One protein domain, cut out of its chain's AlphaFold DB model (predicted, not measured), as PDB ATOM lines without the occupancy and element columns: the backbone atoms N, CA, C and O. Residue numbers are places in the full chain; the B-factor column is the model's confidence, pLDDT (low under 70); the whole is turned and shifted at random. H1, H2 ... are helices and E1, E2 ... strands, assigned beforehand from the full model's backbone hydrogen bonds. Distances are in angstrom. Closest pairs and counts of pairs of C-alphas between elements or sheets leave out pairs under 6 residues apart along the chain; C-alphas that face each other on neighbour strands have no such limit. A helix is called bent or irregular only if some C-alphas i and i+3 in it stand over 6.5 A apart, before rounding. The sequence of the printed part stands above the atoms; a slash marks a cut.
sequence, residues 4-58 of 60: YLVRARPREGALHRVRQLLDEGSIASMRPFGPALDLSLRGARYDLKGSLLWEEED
ATOM      1  N   TYR A   4     234.343 256.398 168.463       89.69
ATOM      2  CA  TYR A   4     235.079 256.371 167.212       89.69
ATOM      3  C   TYR A   4     236.369 255.587 167.396       89.69
ATOM      4  O   TYR A   4     237.151 255.862 168.300       89.69
ATOM      5  N   LEU A   5     236.619 254.635 166.498       93.69
ATOM      6  CA  LEU A   5     237.936 254.025 166.377       93.69
ATOM      7  C   LEU A   5     238.791 254.902 165.461       93.69
ATOM      8  O   LEU A   5     238.570 254.954 164.247       93.69
ATOM      9  N   VAL A   6     239.771 255.583 166.040       94.88
ATOM     10  CA  VAL A   6     240.685 256.457 165.310       94.88
ATOM     11  C   VAL A   6     241.895 255.658 164.848       94.88
ATOM     12  O   VAL A   6     242.413 254.812 165.572       94.88
ATOM     13  N   ARG A   7     242.351 255.926 163.619       96.00
ATOM     14  CA  ARG A   7     243.576 255.359 163.046       96.00
ATOM     15  C   ARG A   7     244.505 256.476 162.601       96.00
ATOM     16  O   ARG A   7     244.124 257.281 161.755       96.00
ATOM     17  N   ALA A   8     245.749 256.463 163.070       95.00
ATOM     18  CA  ALA A   8     246.771 257.400 162.613       95.00
ATOM     19  C   ALA A   8     248.109 256.718 162.337       95.00
ATOM     20  O   ALA A   8     248.485 255.746 162.988       95.00
ATOM     21  N   ARG A   9     248.865 257.256 161.376       94.31
ATOM     22  CA  ARG A   9     250.263 256.867 161.169       94.31
ATOM     23  C   ARG A   9     251.173 257.804 161.958       94.31
ATOM     24  O   ARG A   9     251.055 259.020 161.783       94.31
ATOM     25  N   PRO A  10     252.077 257.277 162.799       91.06
ATOM     26  CA  PRO A  10     253.031 258.118 163.498       91.06
ATOM     27  C   PRO A  10     253.966 258.806 162.505       91.06
ATOM     28  O   PRO A  10     254.448 258.191 161.554       91.06
ATOM     29  N   ARG A  11     254.229 260.090 162.743       92.31
ATOM     30  CA  ARG A  11     255.330 260.802 162.087       92.31
ATOM     31  C   ARG A  11     256.620 260.507 162.846       92.31
ATOM     32  O   ARG A  11     256.586 260.282 164.059       92.31
ATOM     33  N   GLU A  12     257.744 260.525 162.142       89.12
ATOM     34  CA  GLU A  12     259.059 260.353 162.758       89.12
ATOM     35  C   GLU A  12     259.248 261.358 163.911       89.12
ATOM     36  O   GLU A  12     258.867 262.523 163.805       89.12
ATOM     37  N   GLY A  13     259.727 260.881 165.064       87.62
ATOM     38  CA  GLY A  13     259.902 261.684 166.284       87.62
ATOM     39  C   GLY A  13     258.616 262.084 167.031       87.62
ATOM     40  O   GLY A  13     258.683 262.421 168.215       87.62
ATOM     41  N   ALA A  14     257.432 261.995 166.415       90.88
ATOM     42  CA  ALA A  14     256.187 262.462 167.034       90.88
ATOM     43  C   ALA A  14     255.773 261.627 168.254       90.88
ATOM     44  O   ALA A  14     255.237 262.170 169.215       90.88
ATOM     45  N   LEU A  15     256.055 260.322 168.256       93.06
ATOM     46  CA  LEU A  15     255.661 259.439 169.359       93.06
ATOM     47  C   LEU A  15     256.389 259.729 170.662       93.06
ATOM     48  O   LEU A  15     255.771 259.675 171.722       93.06
ATOM     49  N   HIS A  16     257.671 260.083 170.583       94.12
ATOM     50  CA  HIS A  16     258.420 260.510 171.757       94.12
ATOM     51  C   HIS A  16     257.810 261.788 172.339       94.12
ATOM     52  O   HIS A  16     257.569 261.878 173.539       94.12
ATOM     53  N   ARG A  17     257.481 262.757 171.474       94.88
ATOM     54  CA  ARG A  17     256.850 264.006 171.910       94.88
ATOM     55  C   ARG A  17     255.468 263.774 172.522       94.88
ATOM     56  O   ARG A  17     255.171 264.358 173.557       94.88
ATOM     57  N   VAL A  18     254.643 262.923 171.914       94.56
ATOM     58  CA  VAL A  18     253.321 262.564 172.454       94.56
ATOM     59  C   VAL A  18     253.463 261.872 173.806       94.56
ATOM     60  O   VAL A  18     252.762 262.243 174.741       94.56
ATOM     61  N   ARG A  19     254.403 260.926 173.948       95.31
ATOM     62  CA  ARG A  19     254.683 260.274 175.233       95.31
ATOM     63  C   ARG A  19     255.061 261.292 176.307       95.31
ATOM     64  O   ARG A  19     254.469 261.271 177.376       95.31
ATOM     65  N   GLN A  20     255.965 262.215 175.992       97.38
ATOM     66  CA  GLN A  20     256.361 263.274 176.916       97.38
ATOM     67  C   GLN A  20     255.165 264.144 177.344       97.38
ATOM     68  O   GLN A  20     254.992 264.399 178.528       97.38
ATOM     69  N   LEU A  21     254.306 264.553 176.406       96.94
ATOM     70  CA  LEU A  21     253.117 265.360 176.714       96.94
ATOM     71  C   LEU A  21     252.094 264.619 177.588       96.94
ATOM     72  O   LEU A  21     251.424 265.255 178.403       96.94
ATOM     73  N   LEU A  22     251.961 263.301 177.408       97.06
ATOM     74  CA  LEU A  22     251.163 262.451 178.292       97.06
ATOM     75  C   LEU A  22     251.784 262.433 179.693       97.06
ATOM     76  O   LEU A  22     251.103 262.699 180.677       97.06
ATOM     77  N   ASP A  23     253.076 262.138 179.801       97.75
ATOM     78  CA  ASP A  23     253.752 261.983 181.093       97.75
ATOM     79  C   ASP A  23     253.816 263.304 181.886       97.75
ATOM     80  O   ASP A  23     253.688 263.293 183.107       97.75
ATOM     81  N   GLU A  24     253.903 264.447 181.201       97.75
ATOM     82  CA  GLU A  24     253.804 265.792 181.792       97.75
ATOM     83  C   GLU A  24     252.365 266.188 182.186       97.75
ATOM     84  O   GLU A  24     252.154 267.253 182.763       97.75
ATOM     85  N   GLY A  25     251.352 265.383 181.844       97.44
ATOM     86  CA  GLY A  25     249.938 265.699 182.077       97.44
ATOM     87  C   GLY A  25     249.400 266.846 181.211       97.44
ATOM     88  O   GLY A  25     248.290 267.334 181.440       97.44
ATOM     89  N   SER A  26     250.154 267.274 180.191       97.50
ATOM     90  CA  SER A  26     249.765 268.377 179.308       97.50
ATOM     91  C   SER A  26     248.491 268.044 178.534       97.50
ATOM     92  O   SER A  26     247.598 268.886 178.454       97.50
ATOM     93  N   ILE A  27     248.370 266.813 178.019       95.94
ATOM     94  CA  ILE A  27     247.168 266.366 177.292       95.94
ATOM     95  C   ILE A  27     245.956 266.325 178.225       95.94
ATOM     96  O   ILE A  27     244.934 266.922 177.902       95.94
ATOM     97  N   ALA A  28     246.092 265.729 179.414       96.31
ATOM     98  CA  ALA A  28     245.018 265.664 180.407       96.31
ATOM     99  C   ALA A  28     244.484 267.048 180.824       96.31
ATOM    100  O   ALA A  28     243.307 267.188 181.148       96.31
ATOM    101  N   SER A  29     245.332 268.083 180.792       96.62
ATOM    102  CA  SER A  29     244.951 269.449 181.168       96.62
ATOM    103  C   SER A  29     244.148 270.206 180.097       96.62
ATOM    104  O   SER A  29     243.547 271.243 180.397       96.62
ATOM    105  N   MET A  30     244.114 269.709 178.854       94.00
ATOM    106  CA  MET A  30     243.407 270.364 177.750       94.00
ATOM    107  C   MET A  30     241.890 270.334 177.959       94.00
ATOM    108  O   MET A  30     241.314 269.345 178.406       94.00
ATOM    109  N   ARG A  31     241.208 271.421 177.595       90.44
ATOM    110  CA  ARG A  31     239.741 271.499 177.633       90.44
ATOM    111  C   ARG A  31     239.170 271.545 176.213       90.44
ATOM    112  O   ARG A  31     239.790 272.166 175.354       90.44
ATOM    113  N   PRO A  32     237.984 270.956 175.975       89.50
ATOM    114  CA  PRO A  32     237.149 270.215 176.934       89.50
ATOM    115  C   PRO A  32     237.513 268.723 177.091       89.50
ATOM    116  O   PRO A  32     237.035 268.088 178.022       89.50
ATOM    117  N   PHE A  33     238.351 268.170 176.210       87.50
ATOM    118  CA  PHE A  33     238.490 266.718 176.000       87.50
ATOM    119  C   PHE A  33     239.765 266.079 176.578       87.50
ATOM    120  O   PHE A  33     239.965 264.874 176.444       87.50
ATOM    121  N   GLY A  34     240.648 266.860 177.204       93.12
ATOM    122  CA  GLY A  34     241.990 266.426 177.597       93.12
ATOM    123  C   GLY A  34     242.054 265.134 178.411       93.12
ATOM    124  O   GLY A  34     242.786 264.234 178.005       93.12
ATOM    125  N   PRO A  35     241.288 264.984 179.512       93.69
ATOM    126  CA  PRO A  35     241.359 263.786 180.349       93.69
ATOM    127  C   PRO A  35     241.047 262.498 179.589       93.69
ATOM    128  O   PRO A  35     241.679 261.467 179.803       93.69
ATOM    129  N   ALA A  36     240.077 262.563 178.684       92.31
ATOM    130  CA  ALA A  36     239.627 261.391 177.967       92.31
ATOM    131  C   ALA A  36     240.522 261.095 176.749       92.31
ATOM    132  O   ALA A  36     240.888 259.942 176.539       92.31
ATOM    133  N   LEU A  37     241.017 262.127 176.052       93.31
ATOM    134  CA  LEU A  37     242.062 261.970 175.034       93.31
ATOM    135  C   LEU A  37     243.362 261.384 175.619       93.31
ATOM    136  O   LEU A  37     243.989 260.529 174.995       93.31
ATOM    137  N   ASP A  38     243.770 261.817 176.817       95.69
ATOM    138  CA  ASP A  38     244.945 261.282 177.520       95.69
ATOM    139  C   ASP A  38     244.796 259.774 177.770       95.69
ATOM    140  O   ASP A  38     245.684 258.991 177.415       95.69
ATOM    141  N   LEU A  39     243.633 259.355 178.282       94.62
ATOM    142  CA  LEU A  39     243.311 257.948 178.505       94.62
ATOM    143  C   LEU A  39     243.381 257.137 177.202       94.62
ATOM    144  O   LEU A  39     244.048 256.098 177.151       94.62
ATOM    145  N   SER A  40     242.751 257.633 176.137       94.25
ATOM    146  CA  SER A  40     242.721 256.968 174.836       94.25
ATOM    147  C   SER A  40     244.112 256.793 174.228       94.25
ATOM    148  O   SER A  40     244.473 255.697 173.791       94.25
ATOM    149  N   LEU A  41     244.941 257.840 174.249       95.06
ATOM    150  CA  LEU A  41     246.296 257.797 173.694       95.06
ATOM    151  C   LEU A  41     247.242 256.905 174.509       95.06
ATOM    152  O   LEU A  41     248.114 256.252 173.932       95.06
ATOM    153  N   ARG A  42     247.066 256.808 175.834       95.69
ATOM    154  CA  ARG A  42     247.799 255.833 176.665       95.69
ATOM    155  C   ARG A  42     247.421 254.391 176.335       95.69
ATOM    156  O   ARG A  42     248.277 253.508 176.420       95.69
ATOM    157  N   GLY A  43     246.163 254.169 175.958       94.06
ATOM    158  CA  GLY A  43     245.636 252.881 175.522       94.06
ATOM    159  C   GLY A  43     245.962 252.514 174.073       94.06
ATOM    160  O   GLY A  43     245.728 251.368 173.690       94.06
ATOM    161  N   ALA A  44     246.522 253.436 173.280       95.50
ATOM    162  CA  ALA A  44     246.728 253.232 171.853       95.50
ATOM    163  C   ALA A  44     247.593 251.996 171.542       95.50
ATOM    164  O   ALA A  44     248.584 251.692 172.220       95.50
ATOM    165  N   ARG A  45     247.218 251.273 170.481       95.00
ATOM    166  CA  ARG A  45     247.878 250.039 170.026       95.00
ATOM    167  C   ARG A  45     248.245 250.125 168.558       95.00
ATOM    168  O   ARG A  45     247.542 250.755 167.777       95.00
ATOM    169  N   TYR A  46     249.331 249.463 168.178       95.12
ATOM    170  CA  TYR A  46     249.649 249.288 166.768       95.12
ATOM    171  C   TYR A  46     248.730 248.248 166.127       95.12
ATOM    172  O   TYR A  46     248.449 247.206 166.718       95.12
ATOM    173  N   ASP A  47     248.305 248.518 164.899       94.69
ATOM    174  CA  ASP A  47     247.719 247.523 164.014       94.69
ATOM    175  C   ASP A  47     248.805 246.724 163.272       94.69
ATOM    176  O   ASP A  47     249.994 247.054 163.292       94.69
ATOM    177  N   LEU A  48     248.387 245.680 162.553       93.44
ATOM    178  CA  LEU A  48     249.279 244.826 161.754       93.44
ATOM    179  C   LEU A  48     250.000 245.570 160.612       93.44
ATOM    180  O   LEU A  48     250.899 245.017 159.988       93.44
ATOM    181  N   LYS A  49     249.590 246.804 160.303       92.25
ATOM    182  CA  LYS A  49     250.136 247.653 159.237       92.25
ATOM    183  C   LYS A  49     250.987 248.805 159.796       92.25
ATOM    184  O   LYS A  49     251.350 249.700 159.035       92.25
ATOM    185  N   GLY A  50     251.283 248.809 161.100       91.19
ATOM    186  CA  GLY A  50     252.109 249.822 161.763       91.19
ATOM    187  C   GLY A  50     251.415 251.168 162.012       91.19
ATOM    188  O   GLY A  50     252.085 252.152 162.318       91.19
ATOM    189  N   SER A  51     250.089 251.244 161.882       95.50
ATOM    190  CA  SER A  51     249.307 252.420 162.297       95.50
ATOM    191  C   SER A  51     248.903 252.294 163.765       95.50
ATOM    192  O   SER A  51     248.724 251.186 164.254       95.50
ATOM    193  N   LEU A  52     248.723 253.411 164.461       96.06
ATOM    194  CA  LEU A  52     248.155 253.446 165.807       96.06
ATOM    195  C   LEU A  52     246.633 253.510 165.749       96.06
ATOM    196  O   LEU A  52     246.072 254.227 164.918       96.06
ATOM    197  N   LEU A  53     246.002 252.772 166.652       96.62
ATOM    198  CA  LEU A  53     244.566 252.703 166.866       96.62
ATOM    199  C   LEU A  53     244.236 253.058 168.314       96.62
ATOM    200  O   LEU A  53     244.919 252.584 169.225       96.62
ATOM    201  N   TRP A  54     243.186 253.850 168.515       95.38
ATOM    202  CA  TRP A  54     242.601 254.131 169.828       95.38
ATOM    203  C   TRP A  54     241.119 254.486 169.697       95.38
ATOM    204  O   TRP A  54     240.648 254.834 168.615       95.38
ATOM    205  N   GLU A  55     240.389 254.371 170.800       93.44
ATOM    206  CA  GLU A  55     238.974 254.735 170.875       93.44
ATOM    207  C   GLU A  55     238.832 256.160 171.414       93.44
ATOM    208  O   GLU A  55     239.467 256.498 172.407       93.44
ATOM    209  N   GLU A  56     238.007 256.990 170.784       90.25
ATOM    210  CA  GLU A  56     237.617 258.315 171.281       90.25
ATOM    211  C   GLU A  56     236.104 258.375 171.470       90.25
ATOM    212  O   GLU A  56     235.347 257.816 170.672       90.25
ATOM    213  N   GLU A  57     235.651 259.065 172.512       84.25
ATOM    214  CA  GLU A  57     234.226 259.320 172.718       84.25
ATOM    215  C   GLU A  57     233.831 260.644 172.045       84.25
ATOM    216  O   GLU A  57     234.584 261.615 172.074       84.25
ATOM    217  N   ASP A  58     232.648 260.702 171.427       71.62
ATOM    218  CA  ASP A  58     232.084 261.948 170.892       71.62
ATOM    219  C   ASP A  58     231.706 262.883 172.050       71.62
ATOM    220  O   ASP A  58     230.649 262.720 172.675       71.62
TER     221      ASP A  58
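This is residues 4 to 58 of the 60 residues of an uncharacterized protein of Nitrososphaeria archaeon (UniProt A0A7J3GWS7). A narrow two-stranded ribbon, made of the first and last strands E1 and E2, has helix H2 packed beside it along E2, while helix H1 lies away from the ribbon and comes near H2 with its last turn. The result is a flat, open frame in which H1 makes one side, and residues 11 to 17, of which 14 to 17 belong to H1, stand free of the rest. The printed part has 55 residues with two named helices and two named strands in the order E1, H1, H2, E2; the sheet order is E1 - E2, antiparallel, and the class is mixed, helices and strands. The whole is compact, with a radius of gyration of the C-alphas of 11.2 A, and the C-alphas span 31 by 26 by 14 A.

The printed part begins with strand E1, residues 4 to 8, whose neighbour is strand E2, residues 52 to 57. They are antiparallel, with an angle of 150 degrees between their N-to-C directions. C-alphas 5 and 55 face each other at 4.7 A, and C-alphas 7 and 53 do so at 4.8 A. Across the pair, N 4 and O 56 are within hydrogen-bond range at 2.8 A, and so are N 52 and O 8 at 2.8 A. A tight link of 5 residues joins E1 to helix H1, residues 14 to 23. H1 and E2 are apart. A short link of 10 residues joins H1 to helix H2, residues 34 to 43. H1 and H2 are close but not clearly touching, with 2 pairs of C-alphas within 8 A; the closest C-alphas are those of Leu 22 and Asp 38, 6.4 A apart. Their centres are 12.0 A apart, and they run opposite ways at a steep tilt of 60 degrees. H2 and E1 are apart. H2 and E2 have 8 pairs of C-alphas within 8 A; the closest C-alphas are those of Ser 40 and Trp 54, 5.8 A apart, and the centres of the two elements are 8.7 A apart. A short link of 8 residues leads from H2 to E2; within it, residues 45 to 46 pair with residues 52 to 53 of E2, antiparallel. In H1 and H2 every O i to N i+4 pair is within hydrogen-bond range.

E1 runs from Tyr 4, whose C-alpha is at (235.079, 256.371, 167.212), to Ala 8, and measures 12.6 A from first to last C-alpha. H1 runs from Ala 14, with its C-alpha at (256.187, 262.462, 167.034), to Asp 23 and measures 14.3 A. H2 runs from Gly 34 to Gly 43 and measures 14.2 A. E2 runs from Leu 52 to Glu 57, whose C-alpha is at (234.226, 259.320, 172.718), and measures 16.6 A. Neither helix is bent.

The two C-alphas farthest apart are those of Arg 31, in the link from H1 to H2, and Leu 48, in the link from H2 to E2, at 32.5 A. The first and last printed C-alphas, those of Tyr 4 and Asp 58, are 7.3 A apart. The printed part is one domain, residues 4 to 58 of a full chain of 60 residues, and has no cut. No link is long. The mean pLDDT of the printed part of this model is 93.5, and no printed residue is under 70.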